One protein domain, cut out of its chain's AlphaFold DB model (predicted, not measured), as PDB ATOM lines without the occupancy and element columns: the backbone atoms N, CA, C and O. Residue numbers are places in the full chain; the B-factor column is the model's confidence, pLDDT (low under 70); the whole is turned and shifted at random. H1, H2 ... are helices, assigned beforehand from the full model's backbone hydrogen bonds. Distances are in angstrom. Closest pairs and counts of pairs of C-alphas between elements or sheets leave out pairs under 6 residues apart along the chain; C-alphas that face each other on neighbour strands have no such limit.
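What this domain is: This is residues 4 to 189 of the 189 residues of an uncharacterized protein of Fictibacillus aquaticus (UniProt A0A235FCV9). Five long helices run lengthwise as a loose bundle: H2 and H4 pack closely, H1 and H5 make a wider pair beside them with a gap between the two pairs, and H7 starts at H4 and splays away, its residues 169 to 188 sticking out. The shorter H3 and the tiny H6 lie at one end, H3 packing on H1 and meeting H4 at a corner, while a long link crosses the other end from H4 to H5. The printed part has 186 residues with seven named helices, H1 to H7 in chain order, and no named strand; the class is all helix. It is only just compact, close to loose, with a radius of gyration of the C-alphas of 18.7 A, and spans 54 by 34 by 29 A.

Where its parts are: The longest helix by residues, H1, holds residues 4 to 34 and measures 44.8 A from C-alpha 4 at (168.779, 220.354, 165.418) to C-alpha 34. H5 is residues 123 to 150, 40.2 A. H2 is residues 39 to 60, 31.5 A, and H4 is residues 84 to 110, 39.5 A, beginning at C-alpha 84 at (158.845, 239.634, 180.514). H3 is residues 69 to 82, 19.9 A, and H6 is residues 154 to 157. H7, residues 160 to 188, measures 41.9 A and ends at C-alpha 188 at (130.045, 205.150, 201.667).

How they stand to each other: H1 touches H5 at a shallow tilt of 20 degrees, opposite ways; their closest C-alphas, of Ile 25 and Ala 130, are 7.4 A apart. With residues 9 to 16 alone H1 touches H3, at a steep tilt of 56 degrees, closest at the C-alphas of Gln 13 and Val 70, 6.2 A. H3 and H4 only just touch, only at the corner, with Lys 79 and Trp 86 closest at 5.4 A between C-alphas. H3 also only just touches H5, with 3 pairs of C-alphas within 8 A, the closest those of Lys 81 and Val 148, 6.9 A. H3 only just touches H6, again with 3 pairs, the C-alphas of Met 82 and His 154 being closest at 5.3 A. H2 touches H4 with 41 such pairs, at a shallow tilt of 23 degrees, opposite ways; the C-alphas of Gly 47 and Ser 101 are closest, 4.3 A. With residues 160 to 161 alone H7 touches H4, at a shallow tilt of 26 degrees, the same way, closest at the C-alphas of Thr 161 and Gln 89, 5.3 A. The helix packing is part aligned, part crossed: leaving out H3 and H4, which touch only at the corner, 3 of the 5 pairs of helices that touch and have a tilt are at a shallow tilt. H1 and H4 are apart, as are, for instance, H2 and H5. Each O i to N i+4 pair is within hydrogen-bond range in H1, H2, H3, H4, H5 and H7; H6 is too short for such a pair.

The domain as a whole: The outline is elongated, and the farthest C-alphas, of Ala 4 and Asn 113, are 56.2 A apart. The printed part has no cut. The link from H4 to H5, residues 111 to 122, is long. The mean pLDDT of the printed part is 90.6; residues 118 to 121 and 189 are under 70.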
ATOM      1  N   ALA A   4     168.155 221.571 164.901       92.12
ATOM      2  CA  ALA A   4     168.779 220.354 165.418       92.12
ATOM      3  C   ALA A   4     169.242 220.525 166.875       92.12
ATOM      4  O   ALA A   4     168.971 219.675 167.733       92.12
ATOM      5  N   GLU A   5     169.867 221.662 167.183       93.56
ATOM      6  CA  GLU A   5     170.298 222.016 168.538       93.56
ATOM      7  C   GLU A   5     169.109 222.144 169.494       93.56
ATOM      8  O   GLU A   5     169.140 221.599 170.601       93.56
ATOM      9  N   ARG A   6     168.022 222.788 169.044       93.75
ATOM     10  CA  ARG A   6     166.784 222.910 169.823       93.75
ATOM     11  C   ARG A   6     166.210 221.544 170.164       93.75
ATOM     12  O   ARG A   6     165.880 221.294 171.322       93.75
ATOM     13  N   LYS A   7     166.108 220.649 169.177       94.19
ATOM     14  CA  LYS A   7     165.587 219.292 169.387       94.19
ATOM     15  C   LYS A   7     166.438 218.543 170.414       94.19
ATOM     16  O   LYS A   7     165.889 217.997 171.364       94.19
ATOM     17  N   LYS A   8     167.768 218.599 170.285       96.25
ATOM     18  CA  LYS A   8     168.706 217.987 171.240       96.25
ATOM     19  C   LYS A   8     168.530 218.542 172.657       96.25
ATOM     20  O   LYS A   8     168.484 217.763 173.608       96.25
ATOM     21  N   MET A   9     168.394 219.860 172.807       96.62
ATOM     22  CA  MET A   9     168.134 220.505 174.099       96.62
ATOM     23  C   MET A   9     166.807 220.026 174.708       96.62
ATOM     24  O   MET A   9     166.788 219.613 175.866       96.62
ATOM     25  N   ARG A  10     165.711 220.017 173.936       97.00
ATOM     26  CA  ARG A  10     164.391 219.563 174.410       97.00
ATOM     27  C   ARG A  10     164.387 218.084 174.791       97.00
ATOM     28  O   ARG A  10     163.836 217.738 175.831       97.00
ATOM     29  N   THR A  11     165.054 217.223 174.025       96.38
ATOM     30  CA  THR A  11     165.213 215.804 174.383       96.38
ATOM     31  C   THR A  11     165.955 215.650 175.707       96.38
ATOM     32  O   THR A  11     165.481 214.939 176.589       96.38
ATOM     33  N   LYS A  12     167.072 216.366 175.899       97.19
ATOM     34  CA  LYS A  12     167.800 216.340 177.175       97.19
ATOM     35  C   LYS A  12     166.951 216.862 178.337       97.19
ATOM     36  O   LYS A  12     167.024 216.294 179.418       97.19
ATOM     37  N   GLN A  13     166.145 217.906 178.125       97.25
ATOM     38  CA  GLN A  13     165.225 218.435 179.137       97.25
ATOM     39  C   GLN A  13     164.207 217.370 179.563       97.25
ATOM     40  O   GLN A  13     164.026 217.150 180.753       97.25
ATOM     41  N   VAL A  14     163.563 216.693 178.606       97.19
ATOM     42  CA  VAL A  14     162.589 215.620 178.884       97.19
ATOM     43  C   VAL A  14     163.243 214.458 179.626       97.19
ATOM     44  O   VAL A  14     162.691 213.992 180.619       97.19
ATOM     45  N   ILE A  15     164.427 214.018 179.191       97.12
ATOM     46  CA  ILE A  15     165.162 212.937 179.861       97.12
ATOM     47  C   ILE A  15     165.523 213.348 181.289       97.12
ATOM     48  O   ILE A  15     165.223 212.614 182.224       97.12
ATOM     49  N   ALA A  16     166.108 214.535 181.477       96.94
ATOM     50  CA  ALA A  16     166.510 215.012 182.796       96.94
ATOM     51  C   ALA A  16     165.318 215.136 183.754       96.94
ATOM     52  O   ALA A  16     165.405 214.659 184.882       96.94
ATOM     53  N   THR A  17     164.192 215.711 183.309       96.06
ATOM     54  CA  THR A  17     162.977 215.809 184.134       96.06
ATOM     55  C   THR A  17     162.470 214.428 184.550       96.06
ATOM     56  O   THR A  17     162.198 214.215 185.729       96.06
ATOM     57  N   ASN A  18     162.372 213.479 183.614       95.94
ATOM     58  CA  ASN A  18     161.854 212.143 183.915       95.94
ATOM     59  C   ASN A  18     162.802 211.334 184.811       95.94
ATOM     60  O   ASN A  18     162.337 210.660 185.723       95.94
ATOM     61  N   VAL A  19     164.120 211.439 184.618       96.06
ATOM     62  CA  VAL A  19     165.108 210.793 185.496       96.06
ATOM     63  C   VAL A  19     165.016 211.345 186.919       96.06
ATOM     64  O   VAL A  19     164.968 210.570 187.868       96.06
ATOM     65  N   ILE A  20     164.927 212.669 187.086       95.31
ATOM     66  CA  ILE A  20     164.763 213.291 188.411       95.31
ATOM     67  C   ILE A  20     163.458 212.842 189.068       95.31
ATOM     68  O   ILE A  20     163.443 212.569 190.269       95.31
ATOM     69  N   LEU A  21     162.373 212.749 188.295       93.75
ATOM     70  CA  LEU A  21     161.079 212.285 188.785       93.75
ATOM     71  C   LEU A  21     161.143 210.824 189.249       93.75
ATOM     72  O   LEU A  21     160.704 210.536 190.358       93.75
ATOM     73  N   LEU A  22     161.744 209.928 188.455       93.88
ATOM     74  CA  LEU A  22     161.960 208.529 188.840       93.88
ATOM     75  C   LEU A  22     162.789 208.426 190.120       93.88
ATOM     76  O   LEU A  22     162.381 207.740 191.049       93.88
ATOM     77  N   ILE A  23     163.911 209.147 190.200       95.12
ATOM     78  CA  ILE A  23     164.760 209.159 191.399       95.12
ATOM     79  C   ILE A  23     163.960 209.645 192.610       95.12
ATOM     80  O   ILE A  23     164.031 209.035 193.671       95.12
ATOM     81  N   SER A  24     163.170 210.709 192.453       91.69
ATOM     82  CA  SER A  24     162.365 211.274 193.541       91.69
ATOM     83  C   SER A  24     161.301 210.292 194.035       91.69
ATOM     84  O   SER A  24     161.119 210.154 195.241       91.69
ATOM     85  N   ILE A  25     160.637 209.576 193.121       89.81
ATOM     86  CA  ILE A  25     159.656 208.535 193.457       89.81
ATOM     87  C   ILE A  25     160.339 207.356 194.158       89.81
ATOM     88  O   ILE A  25     159.856 206.907 195.191       89.81
ATOM     89  N   THR A  26     161.485 206.889 193.662       89.81
ATOM     90  CA  THR A  26     162.246 205.806 194.303       89.81
ATOM     91  C   THR A  26     162.712 206.192 195.705       89.81
ATOM     92  O   THR A  26     162.542 205.413 196.639       89.81
ATOM     93  N   VAL A  27     163.258 207.401 195.883       90.75
ATOM     94  CA  VAL A  27     163.670 207.910 197.201       90.75
ATOM     95  C   VAL A  27     162.473 208.005 198.137       90.75
ATOM     96  O   VAL A  27     162.577 207.572 199.280       90.75
ATOM     97  N   TYR A  28     161.334 208.508 197.652       86.69
ATOM     98  CA  TYR A  28     160.085 208.501 198.406       86.69
ATOM     99  C   TYR A  28     159.742 207.074 198.860       86.69
ATOM    100  O   TYR A  28     159.650 206.829 200.057       86.69
ATOM    101  N   PHE A  29     159.669 206.098 197.951       84.06
ATOM    102  CA  PHE A  29     159.369 204.712 198.320       84.06
ATOM    103  C   PHE A  29     160.333 204.146 199.366       84.06
ATOM    104  O   PHE A  29     159.872 203.534 200.324       84.06
ATOM    105  N   ILE A  30     161.641 204.359 199.219       86.56
ATOM    106  CA  ILE A  30     162.639 203.850 200.169       86.56
ATOM    107  C   ILE A  30     162.458 204.493 201.544       86.56
ATOM    108  O   ILE A  30     162.383 203.779 202.539       86.56
ATOM    109  N   VAL A  31     162.361 205.825 201.607       85.12
ATOM    110  CA  VAL A  31     162.228 206.551 202.879       85.12
ATOM    111  C   VAL A  31     160.974 206.105 203.614       85.12
ATOM    112  O   VAL A  31     161.024 205.823 204.804       85.12
ATOM    113  N   PHE A  32     159.861 205.985 202.904       80.50
ATOM    114  CA  PHE A  32     158.621 205.568 203.526       80.50
ATOM    115  C   PHE A  32     158.698 204.086 203.951       80.50
ATOM    116  O   PHE A  32     158.445 203.769 205.105       80.50
ATOM    117  N   ASN A  33     159.163 203.159 203.114       80.62
ATOM    118  CA  ASN A  33     159.207 201.744 203.521       80.62
ATOM    119  C   ASN A  33     160.237 201.427 204.623       80.62
ATOM    120  O   ASN A  33     160.085 200.424 205.313       80.62
ATOM    121  N   MET A  34     161.293 202.233 204.777       85.19
ATOM    122  CA  MET A  34     162.343 201.990 205.774       85.19
ATOM    123  C   MET A  34     162.134 202.729 207.098       85.19
ATOM    124  O   MET A  34     162.713 202.322 208.104       85.19
ATOM    125  N   PHE A  35     161.361 203.815 207.106       84.62
ATOM    126  CA  PHE A  35     161.177 204.660 208.282       84.62
ATOM    127  C   PHE A  35     159.692 204.815 208.612       84.62
ATOM    128  O   PHE A  35     158.872 205.103 207.742       84.62
ATOM    129  N   GLU A  36     159.350 204.701 209.893       84.44
ATOM    130  CA  GLU A  36     158.005 205.002 210.394       84.44
ATOM    131  C   GLU A  36     157.794 206.520 210.428       84.44
ATOM    132  O   GLU A  36     157.990 207.190 211.441       84.44
ATOM    133  N   VAL A  37     157.468 207.082 209.265       87.31
ATOM    134  CA  VAL A  37     157.212 208.513 209.110       87.31
ATOM    135  C   VAL A  37     155.743 208.796 209.407       87.31
ATOM    136  O   VAL A  37     154.841 208.323 208.705       87.31
ATOM    137  N   THR A  38     155.496 209.621 210.423       90.00
ATOM    138  CA  THR A  38     154.138 210.069 210.744       90.00
ATOM    139  C   THR A  38     153.642 211.088 209.722       90.00
ATOM    140  O   THR A  38     154.423 211.819 209.100       90.00
ATOM    141  N   SER A  39     152.321 211.201 209.581       88.50
ATOM    142  CA  SER A  39     151.708 212.202 208.695       88.50
ATOM    143  C   SER A  39     152.168 213.633 209.019       88.50
ATOM    144  O   SER A  39     152.459 214.416 208.112       88.50
ATOM    145  N   PHE A  40     152.321 213.965 210.309       92.50
ATOM    146  CA  PHE A  40     152.889 215.244 210.747       92.50
ATOM    147  C   PHE A  40     154.290 215.481 210.172       92.50
ATOM    148  O   PHE A  40     154.534 216.519 209.553       92.50
ATOM    149  N   GLN A  41     155.203 214.522 210.362       92.38
ATOM    150  CA  GLN A  41     156.596 214.640 209.926       92.38
ATOM    151  C   GLN A  41     156.696 214.794 208.409       92.38
ATOM    152  O   GLN A  41     157.449 215.644 207.927       92.38
ATOM    153  N   PHE A  42     155.904 214.028 207.655       90.88
ATOM    154  CA  PHE A  42     155.876 214.123 206.201       90.88
ATOM    155  C   PHE A  42     155.462 215.511 205.711       90.88
ATOM    156  O   PHE A  42     156.189 216.144 204.939       90.88
ATOM    157  N   PHE A  43     154.304 215.998 206.161       94.00
ATOM    158  CA  PHE A  43     153.787 217.282 205.705       94.00
ATOM    159  C   PHE A  43     154.659 218.446 206.183       94.00
ATOM    160  O   PHE A  43     154.879 219.392 205.427       94.00
ATOM    161  N   ALA A  44     155.233 218.363 207.388       95.38
ATOM    162  CA  ALA A  44     156.191 219.352 207.871       95.38
ATOM    163  C   ALA A  44     157.448 219.393 206.987       95.38
ATOM    164  O   ALA A  44     157.861 220.474 206.557       95.38
ATOM    165  N   LEU A  45     158.024 218.231 206.654       94.50
ATOM    166  CA  LEU A  45     159.206 218.137 205.798       94.50
ATOM    167  C   LEU A  45     158.932 218.676 204.388       94.50
ATOM    168  O   LEU A  45     159.708 219.489 203.880       94.50
ATOM    169  N   LEU A  46     157.815 218.284 203.768       94.19
ATOM    170  CA  LEU A  46     157.407 218.830 202.471       94.19
ATOM    171  C   LEU A  46     157.190 220.343 202.532       94.19
ATOM    172  O   LEU A  46     157.667 221.063 201.653       94.19
ATOM    173  N   GLY A  47     156.528 220.835 203.581       97.62
ATOM    174  CA  GLY A  47     156.325 222.263 203.816       97.62
ATOM    175  C   GLY A  47     157.644 223.029 203.837       97.62
ATOM    176  O   GLY A  47     157.777 224.026 203.122       97.62
ATOM    177  N   ILE A  48     158.644 222.521 204.564       97.81
ATOM    178  CA  ILE A  48     159.995 223.099 204.642       97.81
ATOM    179  C   ILE A  48     160.682 223.082 203.273       97.81
ATOM    180  O   ILE A  48     161.166 224.121 202.821       97.81
ATOM    181  N   ILE A  49     160.702 221.937 202.581       96.06
ATOM    182  CA  ILE A  49     161.339 221.810 201.260       96.06
ATOM    183  C   ILE A  49     160.723 222.811 200.274       96.06
ATOM    184  O   ILE A  49     161.444 223.529 199.576       96.06
ATOM    185  N   MET A  50     159.392 222.901 200.231       96.81
ATOM    186  CA  MET A  50     158.688 223.817 199.335       96.81
ATOM    187  C   MET A  50     158.917 225.285 199.699       96.81
ATOM    188  O   MET A  50     159.095 226.106 198.795       96.81
ATOM    189  N   LEU A  51     158.978 225.612 200.993       97.81
ATOM    190  CA  LEU A  51     159.273 226.964 201.464       97.81
ATOM    191  C   LEU A  51     160.674 227.399 201.035       97.81
ATOM    192  O   LEU A  51     160.838 228.467 200.446       97.81
ATOM    193  N   LEU A  52     161.677 226.546 201.255       96.94
ATOM    194  CA  LEU A  52     163.056 226.813 200.846       96.94
ATOM    195  C   LEU A  52     163.156 226.998 199.327       96.94
ATOM    196  O   LEU A  52     163.804 227.934 198.857       96.94
ATOM    197  N   GLN A  53     162.470 226.168 198.538       94.00
ATOM    198  CA  GLN A  53     162.420 226.325 197.080       94.00
ATOM    199  C   GLN A  53     161.699 227.603 196.625       94.00
ATOM    200  O   GLN A  53     162.040 228.158 195.576       94.00
ATOM    201  N   ALA A  54     160.685 228.059 197.362       95.31
ATOM    202  CA  ALA A  54     159.999 229.315 197.083       95.31
ATOM    203  C   ALA A  54     160.917 230.509 197.379       95.31
ATOM    204  O   ALA A  54     161.126 231.343 196.500       95.31
ATOM    205  N   ILE A  55     161.531 230.544 198.566       94.75
ATOM    206  CA  ILE A  55     162.428 231.621 199.009       94.75
ATOM    207  C   ILE A  55     163.649 231.720 198.092       94.75
ATOM    208  O   ILE A  55     163.902 232.773 197.511       94.75
ATOM    209  N   THR A  56     164.380 230.619 197.894       92.81
ATOM    210  CA  THR A  56     165.566 230.604 197.016       92.81
ATOM    211  C   THR A  56     165.219 230.990 195.579       92.81
ATOM    212  O   THR A  56     165.994 231.668 194.908       92.81
ATOM    213  N   GLY A  57     164.034 230.600 195.108       90.31
ATOM    214  CA  GLY A  57     163.512 230.974 193.802       90.31
ATOM    215  C   GLY A  57     163.238 232.470 193.650       90.31
ATOM    216  O   GLY A  57     163.660 233.069 192.658       90.31
ATOM    217  N   LEU A  58     162.584 233.069 194.650       90.44
ATOM    218  CA  LEU A  58     162.310 234.506 194.710       90.44
ATOM    219  C   LEU A  58     163.605 235.322 194.812       90.44
ATOM    220  O   LEU A  58     163.754 236.288 194.070       90.44
ATOM    221  N   ILE A  59     164.564 234.891 195.643       91.50
ATOM    222  CA  ILE A  59     165.886 235.533 195.772       91.50
ATOM    223  C   ILE A  59     166.651 235.486 194.444       91.50
ATOM    224  O   ILE A  59     167.247 236.480 194.039       91.50
ATOM    225  N   LYS A  60     166.607 234.356 193.722       88.06
ATOM    226  CA  LYS A  60     167.252 234.228 192.402       88.06
ATOM    227  C   LYS A  60     166.663 235.165 191.337       88.06
ATOM    228  O   LYS A  60     167.313 235.359 190.311       88.06
ATOM    229  N   GLY A  61     165.460 235.711 191.544       87.19
ATOM    230  CA  GLY A  61     164.867 236.759 190.710       87.19
ATOM    231  C   GLY A  61     164.809 236.405 189.223       87.19
ATOM    232  O   GLY A  61     164.018 235.560 188.808       87.19
ATOM    233  N   ASP A  62     165.658 237.052 188.429       85.94
ATOM    234  CA  ASP A  62     165.732 236.903 186.972       85.94
ATOM    235  C   ASP A  62     166.847 235.970 186.472       85.94
ATOM    236  O   ASP A  62     167.049 235.821 185.261       85.94
ATOM    237  N   SER A  63     167.589 235.341 187.383       91.06
ATOM    238  CA  SER A  63     168.708 234.472 187.029       91.06
ATOM    239  C   SER A  63     168.243 233.175 186.362       91.06
ATOM    240  O   SER A  63     167.319 232.498 186.826       91.06
ATOM    241  N   THR A  64     168.928 232.802 185.280       92.75
ATOM    242  CA  THR A  64     168.765 231.521 184.572       92.75
ATOM    243  C   THR A  64     169.672 230.421 185.129       92.75
ATOM    244  O   THR A  64     169.593 229.284 184.670       92.75
ATOM    245  N   SER A  65     170.502 230.738 186.130       91.88
ATOM    246  CA  SER A  65     171.468 229.807 186.712       91.88
ATOM    247  C   SER A  65     170.784 228.595 187.347       91.88
ATOM    248  O   SER A  65     169.903 228.714 188.212       91.88
ATOM    249  N   SER A  66     171.242 227.414 186.939       90.50
ATOM    250  CA  SER A  66     170.779 226.126 187.438       90.50
ATOM    251  C   SER A  66     171.968 225.246 187.794       90.50
ATOM    252  O   SER A  66     173.008 225.305 187.151       90.50
ATOM    253  N   PHE A  67     171.786 224.380 188.788       89.69
ATOM    254  CA  PHE A  67     172.776 223.357 189.121       89.69
ATOM    255  C   PHE A  67     172.929 222.323 187.993       89.69
ATOM    256  O   PHE A  67     174.009 221.787 187.775       89.69
ATOM    257  N   ILE A  68     171.847 222.057 187.251       92.25
ATOM    258  CA  ILE A  68     171.852 221.107 186.137       92.25
ATOM    259  C   ILE A  68     171.946 221.899 184.823       92.25
ATOM    260  O   ILE A  68     170.987 222.611 184.488       92.25
ATOM    261  N   PRO A  69     173.036 221.747 184.041       93.62
ATOM    262  CA  PRO A  69     173.312 222.587 182.872       93.62
ATOM    263  C   PRO A  69     172.204 222.599 181.815       93.62
ATOM    264  O   PRO A  69     171.949 223.626 181.190       93.62
ATOM    265  N   VAL A  70     171.496 221.476 181.627       95.69
ATOM    266  CA  VAL A  70     170.392 221.406 180.654       95.69
ATOM    267  C   VAL A  70     169.259 222.375 181.000       95.69
ATOM    268  O   VAL A  70     168.697 222.998 180.105       95.69
ATOM    269  N   PHE A  71     168.945 222.551 182.285       95.56
ATOM    270  CA  PHE A  71     167.881 223.461 182.705       95.56
ATOM    271  C   PHE A  71     168.305 224.918 182.597       95.56
ATOM    272  O   PHE A  71     167.471 225.758 182.279       95.56
ATOM    273  N   GLU A  72     169.589 225.222 182.790       96.06
ATOM    274  CA  GLU A  72     170.105 226.563 182.520       96.06
ATOM    275  C   GLU A  72     170.047 226.894 181.023       96.06
ATOM    276  O   GLU A  72     169.589 227.974 180.648       96.06
ATOM    277  N   GLN A  73     170.434 225.953 180.155       95.81
ATOM    278  CA  GLN A  73     170.334 226.128 178.703       95.81
ATOM    279  C   GLN A  73     168.884 226.393 178.270       95.81
ATOM    280  O   GLN A  73     168.622 227.339 177.523       95.81
ATOM    281  N   VAL A  74     167.940 225.599 178.783       96.56
ATOM    282  CA  VAL A  74     166.503 225.790 178.542       96.56
ATOM    283  C   VAL A  74     166.038 227.145 179.071       96.56
ATOM    284  O   VAL A  74     165.391 227.884 178.338       96.56
ATOM    285  N   ALA A  75     166.410 227.516 180.298       95.81
ATOM    286  CA  ALA A  75     165.998 228.775 180.910       95.81
ATOM    287  C   ALA A  75     166.484 229.995 180.117       95.81
ATOM    288  O   ALA A  75     165.721 230.940 179.928       95.81
ATOM    289  N   ARG A  76     167.725 229.975 179.611       95.88
ATOM    290  CA  ARG A  76     168.255 231.036 178.738       95.88
ATOM    291  C   ARG A  76     167.448 231.149 177.443       95.88
ATOM    292  O   ARG A  76     167.055 232.252 177.070       95.88
ATOM    293  N   TYR A  77     167.163 230.020 176.797       95.25
ATOM    294  CA  TYR A  77     166.364 229.988 175.572       95.25
ATOM    295  C   TYR A  77     164.922 230.473 175.797       95.25
ATOM    296  O   TYR A  77     164.419 231.302 175.041       95.25
ATOM    297  N   GLU A  78     164.254 230.000 176.849       95.12
ATOM    298  CA  GLU A  78     162.873 230.384 177.161       95.12
ATOM    299  C   GLU A  78     162.776 231.854 177.564       95.12
ATOM    300  O   GLU A  78     161.873 232.548 177.102       95.12
ATOM    301  N   LYS A  79     163.747 232.367 178.329       94.69
ATOM    302  CA  LYS A  79     163.837 233.796 178.651       94.69
ATOM    303  C   LYS A  79     163.960 234.643 177.384       94.69
ATOM    304  O   LYS A  79     163.234 235.623 177.235       94.69
ATOM    305  N   GLN A  80     164.808 234.226 176.441       93.00
ATOM    306  CA  GLN A  80     164.951 234.898 175.148       93.00
ATOM    307  C   GLN A  80     163.671 234.832 174.302       93.00
ATOM    308  O   GLN A  80     163.416 235.753 173.543       93.00
ATOM    309  N   LYS A  81     162.856 233.776 174.395       92.62
ATOM    310  CA  LYS A  81     161.610 233.657 173.614       92.62
ATOM    311  C   LYS A  81     160.423 234.383 174.241       92.62
ATOM    312  O   LYS A  81     159.586 234.928 173.528       92.62
ATOM    313  N   MET A  82     160.325 234.364 175.564       93.62
ATOM    314  CA  MET A  82     159.149 234.839 176.289       93.62
ATOM    315  C   MET A  82     159.286 236.284 176.782       93.62
ATOM    316  O   MET A  82     158.268 236.942 176.986       93.62
ATOM    317  N   GLY A  83     160.508 236.804 176.943       92.88
ATOM    318  CA  GLY A  83     160.735 238.144 177.499       92.88
ATOM    319  C   GLY A  83     160.157 238.267 178.912       92.88
ATOM    320  O   GLY A  83     160.310 237.358 179.724       92.88
ATOM    321  N   ASP A  84     159.429 239.348 179.191       92.56
ATOM    322  CA  ASP A  84     158.845 239.634 180.514       92.56
ATOM    323  C   ASP A  84     157.892 238.545 181.026       92.56
ATOM    324  O   ASP A  84     157.717 238.362 182.234       92.56
ATOM    325  N   GLU A  85     157.254 237.799 180.122       94.94
ATOM    326  CA  GLU A  85     156.366 236.697 180.504       94.94
ATOM    327  C   GLU A  85     157.131 235.546 181.155       94.94
ATOM    328  O   GLU A  85     156.574 234.861 182.008       94.94
ATOM    329  N   TRP A  86     158.420 235.382 180.844       94.81
ATOM    330  CA  TRP A  86     159.277 234.427 181.540       94.81
ATOM    331  C   TRP A  86     159.380 234.758 183.033       94.81
ATOM    332  O   TRP A  86     159.188 233.889 183.887       94.81
ATOM    333  N   PHE A  87     159.616 236.034 183.360       93.12
ATOM    334  CA  PHE A  87     159.714 236.485 184.746       93.12
ATOM    335  C   PHE A  87     158.377 236.345 185.479       93.12
ATOM    336  O   PHE A  87     158.332 235.819 186.593       93.12
ATOM    337  N   LYS A  88     157.266 236.738 184.838       93.94
ATOM    338  CA  LYS A  88     155.917 236.560 185.404       93.94
ATOM    339  C   LYS A  88     155.628 235.092 185.703       93.94
ATOM    340  O   LYS A  88     155.136 234.790 186.790       93.94
ATOM    341  N   GLN A  89     155.959 234.189 184.778       93.62
ATOM    342  CA  GLN A  89     155.764 232.753 184.963       93.62
ATOM    343  C   GLN A  89     156.608 232.218 186.120       93.62
ATOM    344  O   GLN A  89     156.078 231.520 186.986       93.62
ATOM    345  N   ARG A  90     157.896 232.581 186.202       93.56
ATOM    346  CA  ARG A  90     158.749 232.173 187.328       93.56
ATOM    347  C   ARG A  90     158.224 232.684 188.665       93.56
ATOM    348  O   ARG A  90     158.113 231.911 189.613       93.56
ATOM    349  N   LYS A  91     157.883 233.972 188.742       92.69
ATOM    350  CA  LYS A  91     157.348 234.588 189.961       92.69
ATOM    351  C   LYS A  91     156.064 233.886 190.401       92.69
ATOM    352  O   LYS A  91     155.946 233.525 191.567       92.69
ATOM    353  N   MET A  92     155.152 233.624 189.464       93.44
ATOM    354  CA  MET A  92     153.917 232.884 189.729       93.44
ATOM    355  C   MET A  92     154.201 231.468 190.246       93.44
ATOM    356  O   MET A  92     153.609 231.055 191.238       93.44
ATOM    357  N   ASN A  93     155.158 230.747 189.654       92.94
ATOM    358  CA  ASN A  93     155.556 229.419 190.128       92.94
ATOM    359  C   ASN A  93     156.084 229.449 191.573       92.94
ATOM    360  O   ASN A  93     155.764 228.559 192.360       92.94
ATOM    361  N   HIS A  94     156.875 230.458 191.947       94.31
ATOM    362  CA  HIS A  94     157.372 230.587 193.321       94.31
ATOM    363  C   HIS A  94     156.274 230.983 194.314       94.31
ATOM    364  O   HIS A  94     156.251 230.447 195.420       94.31
ATOM    365  N   ILE A  95     155.329 231.838 193.910       93.50
ATOM    366  CA  ILE A  95     154.137 232.158 194.711       93.50
ATOM    367  C   ILE A  95     153.310 230.892 194.958       93.50
ATOM    368  O   ILE A  95     152.946 230.617 196.097       93.50
ATOM    369  N   TRP A  96     153.073 230.072 193.931       94.25
ATOM    370  CA  TRP A  96     152.361 228.804 194.108       94.25
ATOM    371  C   TRP A  96     153.094 227.841 195.035       94.25
ATOM    372  O   TRP A  96     152.460 227.231 195.887       94.25
ATOM    373  N   ARG A  97     154.425 227.740 194.943       95.31
ATOM    374  CA  ARG A  97     155.210 226.934 195.896       95.31
ATOM    375  C   ARG A  97     155.057 227.427 197.331       95.31
ATOM    376  O   ARG A  97     154.952 226.606 198.233       95.31
ATOM    377  N   PHE A  98     155.012 228.742 197.532       96.88
ATOM    378  CA  PHE A  98     154.768 229.336 198.842       96.88
ATOM    379  C   PHE A  98     153.362 229.000 199.367       96.88
ATOM    380  O   PHE A  98     153.225 228.565 200.506       96.88
ATOM    381  N   ILE A  99     152.328 229.115 198.525       96.19
ATOM    382  CA  ILE A  99     150.948 228.745 198.883       96.19
ATOM    383  C   ILE A  99     150.866 227.263 199.267       96.19
ATOM    384  O   ILE A  99     150.332 226.931 200.322       96.19
ATOM    385  N   VAL A 100     151.425 226.372 198.443       95.94
ATOM    386  CA  VAL A 100     151.398 224.928 198.716       95.94
ATOM    387  C   VAL A 100     152.199 224.597 199.975       95.94
ATOM    388  O   VAL A 100     151.748 223.782 200.767       95.94
ATOM    389  N   SER A 101     153.324 225.271 200.232       98.12
ATOM    390  CA  SER A 101     154.053 225.139 201.500       98.12
ATOM    391  C   SER A 101     153.173 225.484 202.710       98.12
ATOM    392  O   SER A 101     153.108 224.702 203.657       98.12
ATOM    393  N   GLY A 102     152.423 226.591 202.652       98.06
ATOM    394  CA  GLY A 102     151.444 226.941 203.686       98.06
ATOM    395  C   GLY A 102     150.369 225.865 203.877       98.06
ATOM    396  O   GLY A 102     150.047 225.512 205.009       98.06
ATOM    397  N   MET A 103     149.867 225.282 202.782       97.12
ATOM    398  CA  MET A 103     148.925 224.156 202.842       97.12
ATOM    399  C   MET A 103     149.549 222.912 203.490       97.12
ATOM    400  O   MET A 103     148.886 222.256 204.286       97.12
ATOM    401  N   MET A 104     150.817 222.601 203.203       97.69
ATOM    402  CA  MET A 104     151.523 221.480 203.837       97.69
ATOM    403  C   MET A 104     151.697 221.710 205.345       97.69
ATOM    404  O   MET A 104     151.441 220.805 206.130       97.69
ATOM    405  N   PHE A 105     152.044 222.924 205.784       98.19
ATOM    406  CA  PHE A 105     152.109 223.225 207.219       98.19
ATOM    407  C   PHE A 105     150.748 223.136 207.908       98.19
ATOM    408  O   PHE A 105     150.672 222.668 209.043       98.19
ATOM    409  N   LEU A 106     149.671 223.532 207.226       97.69
ATOM    410  CA  LEU A 106     148.316 223.366 207.744       97.69
ATOM    411  C   LEU A 106     147.953 221.879 207.900       97.69
ATOM    412  O   LEU A 106     147.434 221.485 208.943       97.69
ATOM    413  N   GLN A 107     148.299 221.046 206.912       95.06
ATOM    414  CA  GLN A 107     148.138 219.590 206.994       95.06
ATOM    415  C   GLN A 107     148.957 218.985 208.137       95.06
ATOM    416  O   GLN A 107     148.437 218.172 208.900       95.06
ATOM    417  N   ALA A 108     150.205 219.422 208.319       95.44
ATOM    418  CA  ALA A 108     151.017 219.010 209.458       95.44
ATOM    419  C   ALA A 108     150.331 219.396 210.778       95.44
ATOM    420  O   ALA A 108     150.133 218.552 211.644       95.44
ATOM    421  N   TYR A 109     149.883 220.647 210.915       96.06
ATOM    422  CA  TYR A 109     149.221 221.125 212.127       96.06
ATOM    423  C   TYR A 109     147.966 220.318 212.487       96.06
ATOM    424  O   TYR A 109     147.769 220.008 213.666       96.06
ATOM    425  N   TRP A 110     147.135 219.953 211.506       94.94
ATOM    426  CA  TRP A 110     145.963 219.104 211.743       94.94
ATOM    427  C   TRP A 110     146.328 217.681 212.172       94.94
ATOM    428  O   TRP A 110     145.635 217.119 213.013       94.94
ATOM    429  N   ASN A 111     147.442 217.141 211.680       91.88
ATOM    430  CA  ASN A 111     147.904 215.786 211.991       91.88
ATOM    431  C   ASN A 111     148.895 215.713 213.169       91.88
ATOM    432  O   ASN A 111     149.467 214.659 213.426       91.88
ATOM    433  N   ARG A 112     149.124 216.812 213.902       91.38
ATOM    434  CA  ARG A 112     150.177 216.900 214.938       91.38
ATOM    435  C   ARG A 112     150.022 215.921 216.107       91.38
ATOM    436  O   ARG A 112     151.009 215.591 216.749       91.38
ATOM    437  N   ASN A 113     148.790 215.505 216.393       90.06
ATOM    438  CA  ASN A 113     148.467 214.597 217.497       90.06
ATOM    439  C   ASN A 113     148.143 213.181 217.005       90.06
ATOM    440  O   ASN A 113     147.776 212.329 217.809       90.06
ATOM    441  N   THR A 114     148.231 212.940 215.699       83.69
ATOM    442  CA  THR A 114     147.920 211.645 215.108       83.69
ATOM    443  C   THR A 114     149.193 210.806 215.082       83.69
ATOM    444  O   THR A 114     150.214 211.237 214.546       83.69
ATOM    445  N   SER A 115     149.138 209.599 215.645       78.06
ATOM    446  CA  SER A 115     150.216 208.603 215.550       78.06
ATOM    447  C   SER A 115     150.156 207.788 214.254       78.06
ATOM    448  O   SER A 115     150.915 206.837 214.098       78.06
ATOM    449  N   ASP A 116     149.252 208.139 213.338       75.38
ATOM    450  CA  ASP A 116     149.054 207.409 212.095       75.38
ATOM    451  C   ASP A 116     150.284 207.562 211.202       75.38
ATOM    452  O   ASP A 116     150.652 208.659 210.744       75.38
ATOM    453  N   ASN A 117     150.909 206.417 210.948       72.88
ATOM    454  CA  ASN A 117     151.945 206.288 209.946       72.88
ATOM    455  C   ASN A 117     151.333 206.570 208.579       72.88
ATOM    456  O   ASN A 117     150.262 206.073 208.234       72.88
ATOM    457  N   MET A 118     152.044 207.353 207.774       67.38
ATOM    458  CA  MET A 118     151.566 207.771 206.458       67.38
ATOM    459  C   MET A 118     151.375 206.583 205.489       67.38
ATOM    460  O   MET A 118     150.720 206.698 204.454       67.38
ATOM    461  N   ILE A 119     151.951 205.427 205.820       57.28
ATOM    462  CA  ILE A 119     152.044 204.253 204.956       57.28
ATOM    463  C   ILE A 119     151.188 203.139 205.539       57.28
ATOM    464  O   ILE A 119     151.661 202.180 206.140       57.28
ATOM    465  N   GLN A 120     149.895 203.267 205.313       61.09
ATOM    466  CA  GLN A 120     149.031 202.104 205.118       61.09
ATOM    467  C   GLN A 120     148.353 202.190 203.746       61.09
ATOM    468  O   GLN A 120     147.272 201.655 203.526       61.09
ATOM    469  N   VAL A 121     148.978 202.913 202.813       62.94
ATOM    470  CA  VAL A 121     148.457 203.111 201.464       62.94
ATOM    471  C   VAL A 121     148.961 201.981 200.572       62.94
ATOM    472  O   VAL A 121     150.168 201.756 200.477       62.94
ATOM    473  N   ASP A 122     148.032 201.281 199.922       74.25
ATOM    474  CA  ASP A 122     148.305 200.168 199.009       74.25
ATOM    475  C   ASP A 122     149.344 200.560 197.938       74.25
ATOM    476  O   ASP A 122     149.266 201.632 197.325       74.25
ATOM    477  N   ILE A 123     150.313 199.675 197.678       78.19
ATOM    478  CA  ILE A 123     151.325 199.838 196.620       78.19
ATOM    479  C   ILE A 123     150.656 200.117 195.269       78.19
ATOM    480  O   ILE A 123     151.130 200.954 194.501       78.19
ATOM    481  N   SER A 124     149.529 199.463 194.996       80.69
ATOM    482  CA  SER A 124     148.715 199.650 193.795       80.69
ATOM    483  C   SER A 124     148.225 201.093 193.676       80.69
ATOM    484  O   SER A 124     148.328 201.695 192.606       80.69
ATOM    485  N   PHE A 125     147.767 201.691 194.779       79.12
ATOM    486  CA  PHE A 125     147.354 203.094 194.806       79.12
ATOM    487  C   PHE A 125     148.542 204.031 194.560       79.12
ATOM    488  O   PHE A 125     148.445 204.957 193.751       79.12
ATOM    489  N   LEU A 126     149.685 203.775 195.202       79.56
ATOM    490  CA  LEU A 126     150.897 204.576 195.010       79.56
ATOM    491  C   LEU A 126     151.412 204.512 193.564       79.56
ATOM    492  O   LEU A 126     151.830 205.534 193.020       79.56
ATOM    493  N   LEU A 127     151.346 203.345 192.917       83.75
ATOM    494  CA  LEU A 127     151.703 203.183 191.506       83.75
ATOM    495  C   LEU A 127     150.762 203.964 190.584       83.75
ATOM    496  O   LEU A 127     151.235 204.662 189.685       83.75
ATOM    497  N   ILE A 128     149.448 203.907 190.822       85.44
ATOM    498  CA  ILE A 128     148.466 204.699 190.066       85.44
ATOM    499  C   ILE A 128     148.756 206.194 190.229       85.44
ATOM    500  O   ILE A 128     148.813 206.926 189.237       85.44
ATOM    501  N   LEU A 129     149.003 206.651 191.459       84.00
ATOM    502  CA  LEU A 129     149.346 208.042 191.740       84.00
ATOM    503  C   LEU A 129     150.638 208.462 191.024       84.00
ATOM    504  O   LEU A 129     150.681 209.526 190.404       84.00
ATOM    505  N   ALA A 130     151.671 207.617 191.046       87.88
ATOM    506  CA  ALA A 130     152.925 207.865 190.344       87.88
ATOM    507  C   ALA A 130     152.707 208.002 188.827       87.88
ATOM    508  O   ALA A 130     153.195 208.960 188.225       87.88
ATOM    509  N   LEU A 131     151.928 207.104 188.211       90.44
ATOM    510  CA  LEU A 131     151.588 207.162 186.785       90.44
ATOM    511  C   LEU A 131     150.807 208.432 186.425       90.44
ATOM    512  O   LEU A 131     151.106 209.069 185.412       90.44
ATOM    513  N   LEU A 132     149.855 208.845 187.266       89.62
ATOM    514  CA  LEU A 132     149.115 210.096 187.083       89.62
ATOM    515  C   LEU A 132     150.043 211.314 187.148       89.62
ATOM    516  O   LEU A 132     149.985 212.179 186.272       89.62
ATOM    517  N   ILE A 133     150.944 211.369 188.134       90.44
ATOM    518  CA  ILE A 133     151.946 212.437 188.252       90.44
ATOM    519  C   ILE A 133     152.846 212.467 187.008       90.44
ATOM    520  O   ILE A 133     153.075 213.539 186.441       90.44
ATOM    521  N   PHE A 134     153.297 211.304 186.530       92.81
ATOM    522  CA  PHE A 134     154.063 211.181 185.287       92.81
ATOM    523  C   PHE A 134     153.313 211.753 184.086       92.81
ATOM    524  O   PHE A 134     153.885 212.542 183.323       92.81
ATOM    525  N   ALA A 135     152.042 211.385 183.920       92.69
ATOM    526  CA  ALA A 135     151.209 211.847 182.818       92.69
ATOM    527  C   ALA A 135     151.003 213.368 182.868       92.69
ATOM    528  O   ALA A 135     151.161 214.046 181.848       92.69
ATOM    529  N   ILE A 136     150.721 213.921 184.051       92.12
ATOM    530  CA  ILE A 136     150.522 215.362 184.255       92.12
ATOM    531  C   ILE A 136     151.802 216.137 183.926       92.12
ATOM    532  O   ILE A 136     151.752 217.101 183.156       92.12
ATOM    533  N   ILE A 137     152.952 215.714 184.460       93.62
ATOM    534  CA  ILE A 137     154.236 216.396 184.243       93.62
ATOM    535  C   ILE A 137     154.618 216.364 182.761       93.62
ATOM    536  O   ILE A 137     154.924 217.413 182.189       93.62
ATOM    537  N   ASN A 138     154.547 215.199 182.112       95.12
ATOM    538  CA  ASN A 138     154.919 215.074 180.702       95.12
ATOM    539  C   ASN A 138     153.953 215.831 179.778       95.12
ATOM    540  O   ASN A 138     154.403 216.497 178.845       95.12
ATOM    541  N   THR A 139     152.647 215.810 180.062       94.44
ATOM    542  CA  THR A 139     151.656 216.573 179.285       94.44
ATOM    543  C   THR A 139     151.872 218.077 179.445       94.44
ATOM    544  O   THR A 139     151.934 218.801 178.450       94.44
ATOM    545  N   SER A 140     152.058 218.557 180.678       93.50
ATOM    546  CA  SER A 140     152.347 219.967 180.966       93.50
ATOM    547  C   SER A 140     153.627 220.431 180.265       93.50
ATOM    548  O   SER A 140     153.630 221.448 179.564       93.50
ATOM    549  N   GLN A 141     154.697 219.636 180.359       95.12
ATOM    550  CA  GLN A 141     155.965 219.912 179.692       95.12
ATOM    551  C   GLN A 141     155.810 219.937 178.165       95.12
ATOM    552  O   GLN A 141     156.310 220.857 177.520       95.12
ATOM    553  N   TYR A 142     155.086 218.982 177.578       96.25
ATOM    554  CA  TYR A 142     154.816 218.956 176.140       96.25
ATOM    555  C   TYR A 142     154.055 220.204 175.673       96.25
ATOM    556  O   TYR A 142     154.461 220.848 174.701       96.25
ATOM    557  N   LEU A 143     152.979 220.582 176.372       94.56
ATOM    558  CA  LEU A 143     152.180 221.764 176.040       94.56
ATOM    559  C   LEU A 143     153.008 223.050 176.143       94.56
ATOM    560  O   LEU A 143     152.923 223.907 175.258       94.56
ATOM    561  N   HIS A 144     153.840 223.168 177.180       95.06
ATOM    562  CA  HIS A 144     154.736 224.305 177.357       95.06
ATOM    563  C   HIS A 144     155.785 224.386 176.241       95.06
ATOM    564  O   HIS A 144     155.873 225.410 175.562       95.06
ATOM    565  N   ILE A 145     156.507 223.290 175.968       95.75
ATOM    566  CA  ILE A 145     157.506 223.216 174.889       95.75
ATOM    567  C   ILE A 145     156.869 223.582 173.548       95.75
ATOM    568  O   ILE A 145     157.386 224.434 172.827       95.75
ATOM    569  N   ARG A 146     155.715 222.987 173.226       93.94
ATOM    570  CA  ARG A 146     154.993 223.260 171.979       93.94
ATOM    571  C   ARG A 146     154.599 224.730 171.864       93.94
ATOM    572  O   ARG A 146     154.655 225.275 170.764       93.94
ATOM    573  N   LYS A 147     154.181 225.367 172.961       93.94
ATOM    574  CA  LYS A 147     153.791 226.781 172.959       93.94
ATOM    575  C   LYS A 147     154.999 227.701 172.775       93.94
ATOM    576  O   LYS A 147     154.917 228.606 171.950       93.94
ATOM    577  N   VAL A 148     156.102 227.453 173.484       94.12
ATOM    578  CA  VAL A 148     157.326 228.272 173.405       94.12
ATOM    579  C   VAL A 148     158.049 228.105 172.072       94.12
ATOM    580  O   VAL A 148     158.481 229.084 171.466       94.12
ATOM    581  N   ASP A 149     158.144 226.883 171.557       93.50
ATOM    582  CA  ASP A 149     158.891 226.632 170.323       93.50
ATOM    583  C   ASP A 149     158.139 227.110 169.071       93.50
ATOM    584  O   ASP A 149     158.770 227.369 168.049       93.50
ATOM    585  N   ARG A 150     156.809 227.271 169.145       91.06
ATOM    586  CA  ARG A 150     155.981 227.787 168.039       91.06
ATOM    587  C   ARG A 150     155.818 229.305 168.019       91.06
ATOM    588  O   ARG A 150     155.357 229.817 167.006       91.06
ATOM    589  N   SER A 151     156.153 230.031 169.088       89.81
ATOM    590  CA  SER A 151     156.069 231.499 169.049       89.81
ATOM    591  C   SER A 151     157.114 232.095 168.117       89.81
ATOM    592  O   SER A 151     158.316 231.818 168.249       89.81
ATOM    593  N   ALA A 152     156.641 232.946 167.211       84.88
ATOM    594  CA  ALA A 152     157.468 233.729 166.312       84.88
ATOM    595  C   ALA A 152     158.023 234.966 167.030       84.88
ATOM    596  O   ALA A 152     159.168 235.340 166.789       84.88
ATOM    597  N   SER A 153     157.258 235.549 167.960       83.69
ATOM    598  CA  SER A 153     157.642 236.768 168.676       83.69
ATOM    599  C   SER A 153     157.272 236.753 170.163       83.69
ATOM    600  O   SER A 153     156.408 235.995 170.605       83.69
ATOM    601  N   HIS A 154     157.876 237.668 170.927       84.50
ATOM    602  CA  HIS A 154     157.495 237.940 172.318       84.50
ATOM    603  C   HIS A 154     156.022 238.357 172.462       84.50
ATOM    604  O   HIS A 154     155.397 238.095 173.490       84.50
ATOM    605  N   MET A 155     155.436 238.973 171.428       84.31
ATOM    606  CA  MET A 155     154.032 239.393 171.444       84.31
ATOM    607  C   MET A 155     153.076 238.195 171.508       84.31
ATOM    608  O   MET A 155     152.041 238.283 172.170       84.31
ATOM    609  N   ASP A 156     153.462 237.045 170.945       88.50
ATOM    610  CA  ASP A 156     152.675 235.799 170.976       88.50
ATOM    611  C   ASP A 156     152.552 235.200 172.389       88.50
ATOM    612  O   ASP A 156     151.736 234.296 172.638       88.50
ATOM    613  N   MET A 157     153.391 235.688 173.309       92.25
ATOM    614  CA  MET A 157     153.456 235.268 174.705       92.25
ATOM    615  C   MET A 157     152.685 236.191 175.642       92.25
ATOM    616  O   MET A 157     152.450 235.815 176.789       92.25
ATOM    617  N   LYS A 158     152.223 237.360 175.186       91.19
ATOM    618  CA  LYS A 158     151.539 238.330 176.050       91.19
ATOM    619  C   LYS A 158     150.329 237.700 176.754       91.19
ATOM    620  O   LYS A 158     149.397 237.202 176.121       91.19
ATOM    621  N   GLY A 159     150.339 237.718 178.090       91.50
ATOM    622  CA  GLY A 159     149.272 237.138 178.913       91.50
ATOM    623  C   GLY A 159     149.247 235.605 178.959       91.50
ATOM    624  O   GLY A 159     148.321 235.035 179.545       91.50
ATOM    625  N   TYR A 160     150.245 234.925 178.386       91.94
ATOM    626  CA  TYR A 160     150.383 233.470 178.442       91.94
ATOM    627  C   TYR A 160     150.422 232.962 179.885       91.94
ATOM    628  O   TYR A 160     149.732 231.992 180.202       91.94
ATOM    629  N   THR A 161     151.151 233.643 180.775       92.06
ATOM    630  CA  THR A 161     151.269 233.237 182.182       92.06
ATOM    631  C   THR A 161     149.908 233.171 182.869       92.06
ATOM    632  O   THR A 161     149.574 232.180 183.515       92.06
ATOM    633  N   ARG A 162     149.072 234.200 182.687       92.81
ATOM    634  CA  ARG A 162     147.740 234.257 183.302       92.81
ATOM    635  C   ARG A 162     146.825 233.165 182.748       92.81
ATOM    636  O   ARG A 162     146.165 232.481 183.523       92.81
ATOM    637  N   LYS A 163     146.810 232.979 181.423       92.88
ATOM    638  CA  LYS A 163     145.984 231.950 180.766       92.88
ATOM    639  C   LYS A 163     146.392 230.539 181.190       92.88
ATOM    640  O   LYS A 163     145.533 229.746 181.551       92.88
ATOM    641  N   SER A 164     147.690 230.238 181.176       92.44
ATOM    642  CA  SER A 164     148.212 228.926 181.587       92.44
ATOM    643  C   SER A 164     147.954 228.637 183.063       92.44
ATOM    644  O   SER A 164     147.512 227.541 183.386       92.44
ATOM    645  N   THR A 165     148.121 229.634 183.937       92.38
ATOM    646  CA  THR A 165     147.793 229.503 185.364       92.38
ATOM    647  C   THR A 165     146.306 229.211 185.567       92.38
ATOM    648  O   THR A 165     145.959 228.300 186.308       92.38
ATOM    649  N   LEU A 166     145.416 229.926 184.870       93.69
ATOM    650  CA  LEU A 166     143.972 229.711 184.987       93.69
ATOM    651  C   LEU A 166     143.546 228.326 184.476       93.69
ATOM    652  O   LEU A 166     142.742 227.663 185.124       93.69
ATOM    653  N   MET A 167     144.127 227.857 183.366       92.50
ATOM    654  CA  MET A 167     143.906 226.489 182.880       92.50
ATOM    655  C   MET A 167     144.403 225.440 183.880       92.50
ATOM    656  O   MET A 167     143.717 224.448 184.100       92.50
ATOM    657  N   ALA A 168     145.563 225.661 184.506       91.00
ATOM    658  CA  ALA A 168     146.096 224.752 185.518       91.00
ATOM    659  C   ALA A 168     145.201 224.691 186.766       91.00
ATOM    660  O   ALA A 168     144.944 223.601 187.266       91.00
ATOM    661  N   ILE A 169     144.676 225.833 187.230       92.75
ATOM    662  CA  ILE A 169     143.709 225.883 188.339       92.75
ATOM    663  C   ILE A 169     142.432 225.123 187.968       92.75
ATOM    664  O   ILE A 169     141.988 224.279 188.737       92.75
ATOM    665  N   ALA A 170     141.861 225.382 186.788       94.38
ATOM    666  CA  ALA A 170     140.644 224.707 186.340       94.38
ATOM    667  C   ALA A 170     140.835 223.183 186.238       94.38
ATOM    668  O   ALA A 170     140.001 222.424 186.726       94.38
ATOM    669  N   ALA A 171     141.960 222.735 185.669       91.06
ATOM    670  CA  ALA A 171     142.310 221.319 185.605       91.06
ATOM    671  C   ALA A 171     142.511 220.714 187.004       91.06
ATOM    672  O   ALA A 171     142.019 219.623 187.274       91.06
ATOM    673  N   GLY A 172     143.184 221.433 187.908       90.12
ATOM    674  CA  GLY A 172     143.387 221.007 189.291       90.12
ATOM    675  C   GLY A 172     142.073 220.850 190.058       90.12
ATOM    676  O   GLY A 172     141.886 219.838 190.725       90.12
ATOM    677  N   ILE A 173     141.139 221.795 189.907       93.50
ATOM    678  CA  ILE A 173     139.797 221.708 190.498       93.50
ATOM    679  C   ILE A 173     139.045 220.500 189.935       93.50
ATOM    680  O   ILE A 173     138.491 219.728 190.707       93.50
ATOM    681  N   ALA A 174     139.061 220.293 188.614       92.12
ATOM    682  CA  ALA A 174     138.394 219.146 187.999       92.12
ATOM    683  C   ALA A 174     138.937 217.811 188.536       92.12
ATOM    684  O   ALA A 174     138.161 216.935 188.910       92.12
ATOM    685  N   ILE A 175     140.265 217.682 188.635       88.25
ATOM    686  CA  ILE A 175     140.920 216.497 189.200       88.25
ATOM    687  C   ILE A 175     140.536 216.321 190.675       88.25
ATOM    688  O   ILE A 175     140.140 215.227 191.071       88.25
ATOM    689  N   ALA A 176     140.595 217.384 191.483       88.25
ATOM    690  CA  ALA A 176     140.227 217.334 192.897       88.25
ATOM    691  C   ALA A 176     138.769 216.892 193.098       88.25
ATOM    692  O   ALA A 176     138.504 216.042 193.944       88.25
ATOM    693  N   THR A 177     137.836 217.396 192.285       90.56
ATOM    694  CA  THR A 177     136.429 216.976 192.316       90.56
ATOM    695  C   THR A 177     136.279 215.483 192.029       90.56
ATOM    696  O   THR A 177     135.550 214.803 192.747       90.56
ATOM    697  N   VAL A 178     136.998 214.949 191.034       88.50
ATOM    698  CA  VAL A 178     136.993 213.504 190.745       88.50
ATOM    699  C   VAL A 178     137.509 212.708 191.947       88.50
ATOM    700  O   VAL A 178     136.861 211.747 192.351       88.50
ATOM    701  N   PHE A 179     138.616 213.129 192.567       83.62
ATOM    702  CA  PHE A 179     139.147 212.465 193.763       83.62
ATOM    703  C   PHE A 179     138.175 212.502 194.945       83.62
ATOM    704  O   PHE A 179     138.031 211.493 195.635       83.62
ATOM    705  N   ILE A 180     137.484 213.624 195.164       87.25
ATOM    706  CA  ILE A 180     136.478 213.753 196.225       87.25
ATOM    707  C   ILE A 180     135.316 212.790 195.969       87.25
ATOM    708  O   ILE A 180     134.949 212.046 196.872       87.25
ATOM    709  N   ILE A 181     134.777 212.754 194.744       88.00
ATOM    710  CA  ILE A 181     133.671 211.853 194.381       88.00
ATOM    711  C   ILE A 181     134.085 210.393 194.578       88.00
ATOM    712  O   ILE A 181     133.381 209.657 195.260       88.00
ATOM    713  N   VAL A 182     135.240 209.987 194.039       82.50
ATOM    714  CA  VAL A 182     135.742 208.609 194.164       82.50
ATOM    715  C   VAL A 182     135.953 208.228 195.628       82.50
ATOM    716  O   VAL A 182     135.528 207.152 196.036       82.50
ATOM    717  N   THR A 183     136.550 209.112 196.434       79.50
ATOM    718  CA  THR A 183     136.768 208.862 197.868       79.50
ATOM    719  C   THR A 183     135.447 208.717 198.618       79.50
ATOM    720  O   THR A 183     135.286 207.771 199.379       79.50
ATOM    721  N   ILE A 184     134.483 209.617 198.390       87.25
ATOM    722  CA  ILE A 184     133.165 209.552 199.036       87.25
ATOM    723  C   ILE A 184     132.442 208.261 198.645       87.25
ATOM    724  O   ILE A 184     131.930 207.571 199.519       87.25
ATOM    725  N   SER A 185     132.420 207.910 197.356       84.38
ATOM    726  CA  SER A 185     131.806 206.665 196.892       84.38
ATOM    727  C   SER A 185     132.482 205.433 197.485       84.38
ATOM    728  O   SER A 185     131.785 204.501 197.853       84.38
ATOM    729  N   TYR A 186     133.810 205.429 197.617       80.38
ATOM    730  CA  TYR A 186     134.543 204.312 198.217       80.38
ATOM    731  C   TYR A 186     134.302 204.171 199.726       80.38
ATOM    732  O   TYR A 186     134.295 203.061 200.232       80.38
ATOM    733  N   VAL A 187     134.126 205.279 200.453       81.88
ATOM    734  CA  VAL A 187     133.899 205.257 201.910       81.88
ATOM    735  C   VAL A 187     132.438 204.956 202.269       81.88
ATOM    736  O   VAL A 187     132.177 204.414 203.339       81.88
ATOM    737  N   LEU A 188     131.481 205.343 201.418       75.81
ATOM    738  CA  LEU A 188     130.045 205.150 201.667       75.81
ATOM    739  C   LEU A 188     129.486 203.805 201.165       75.81
ATOM    740  O   LEU A 188     128.335 203.500 201.480       75.81
ATOM    741  N   ILE A 189     130.249 203.048 200.372       63.00
ATOM    742  CA  ILE A 189     129.909 201.694 199.891       63.00
ATOM    743  C   ILE A 189     130.628 200.672 200.767       63.00
ATOM    744  O   ILE A 189     129.963 199.691 201.167       63.00
TER     745      ILE A 189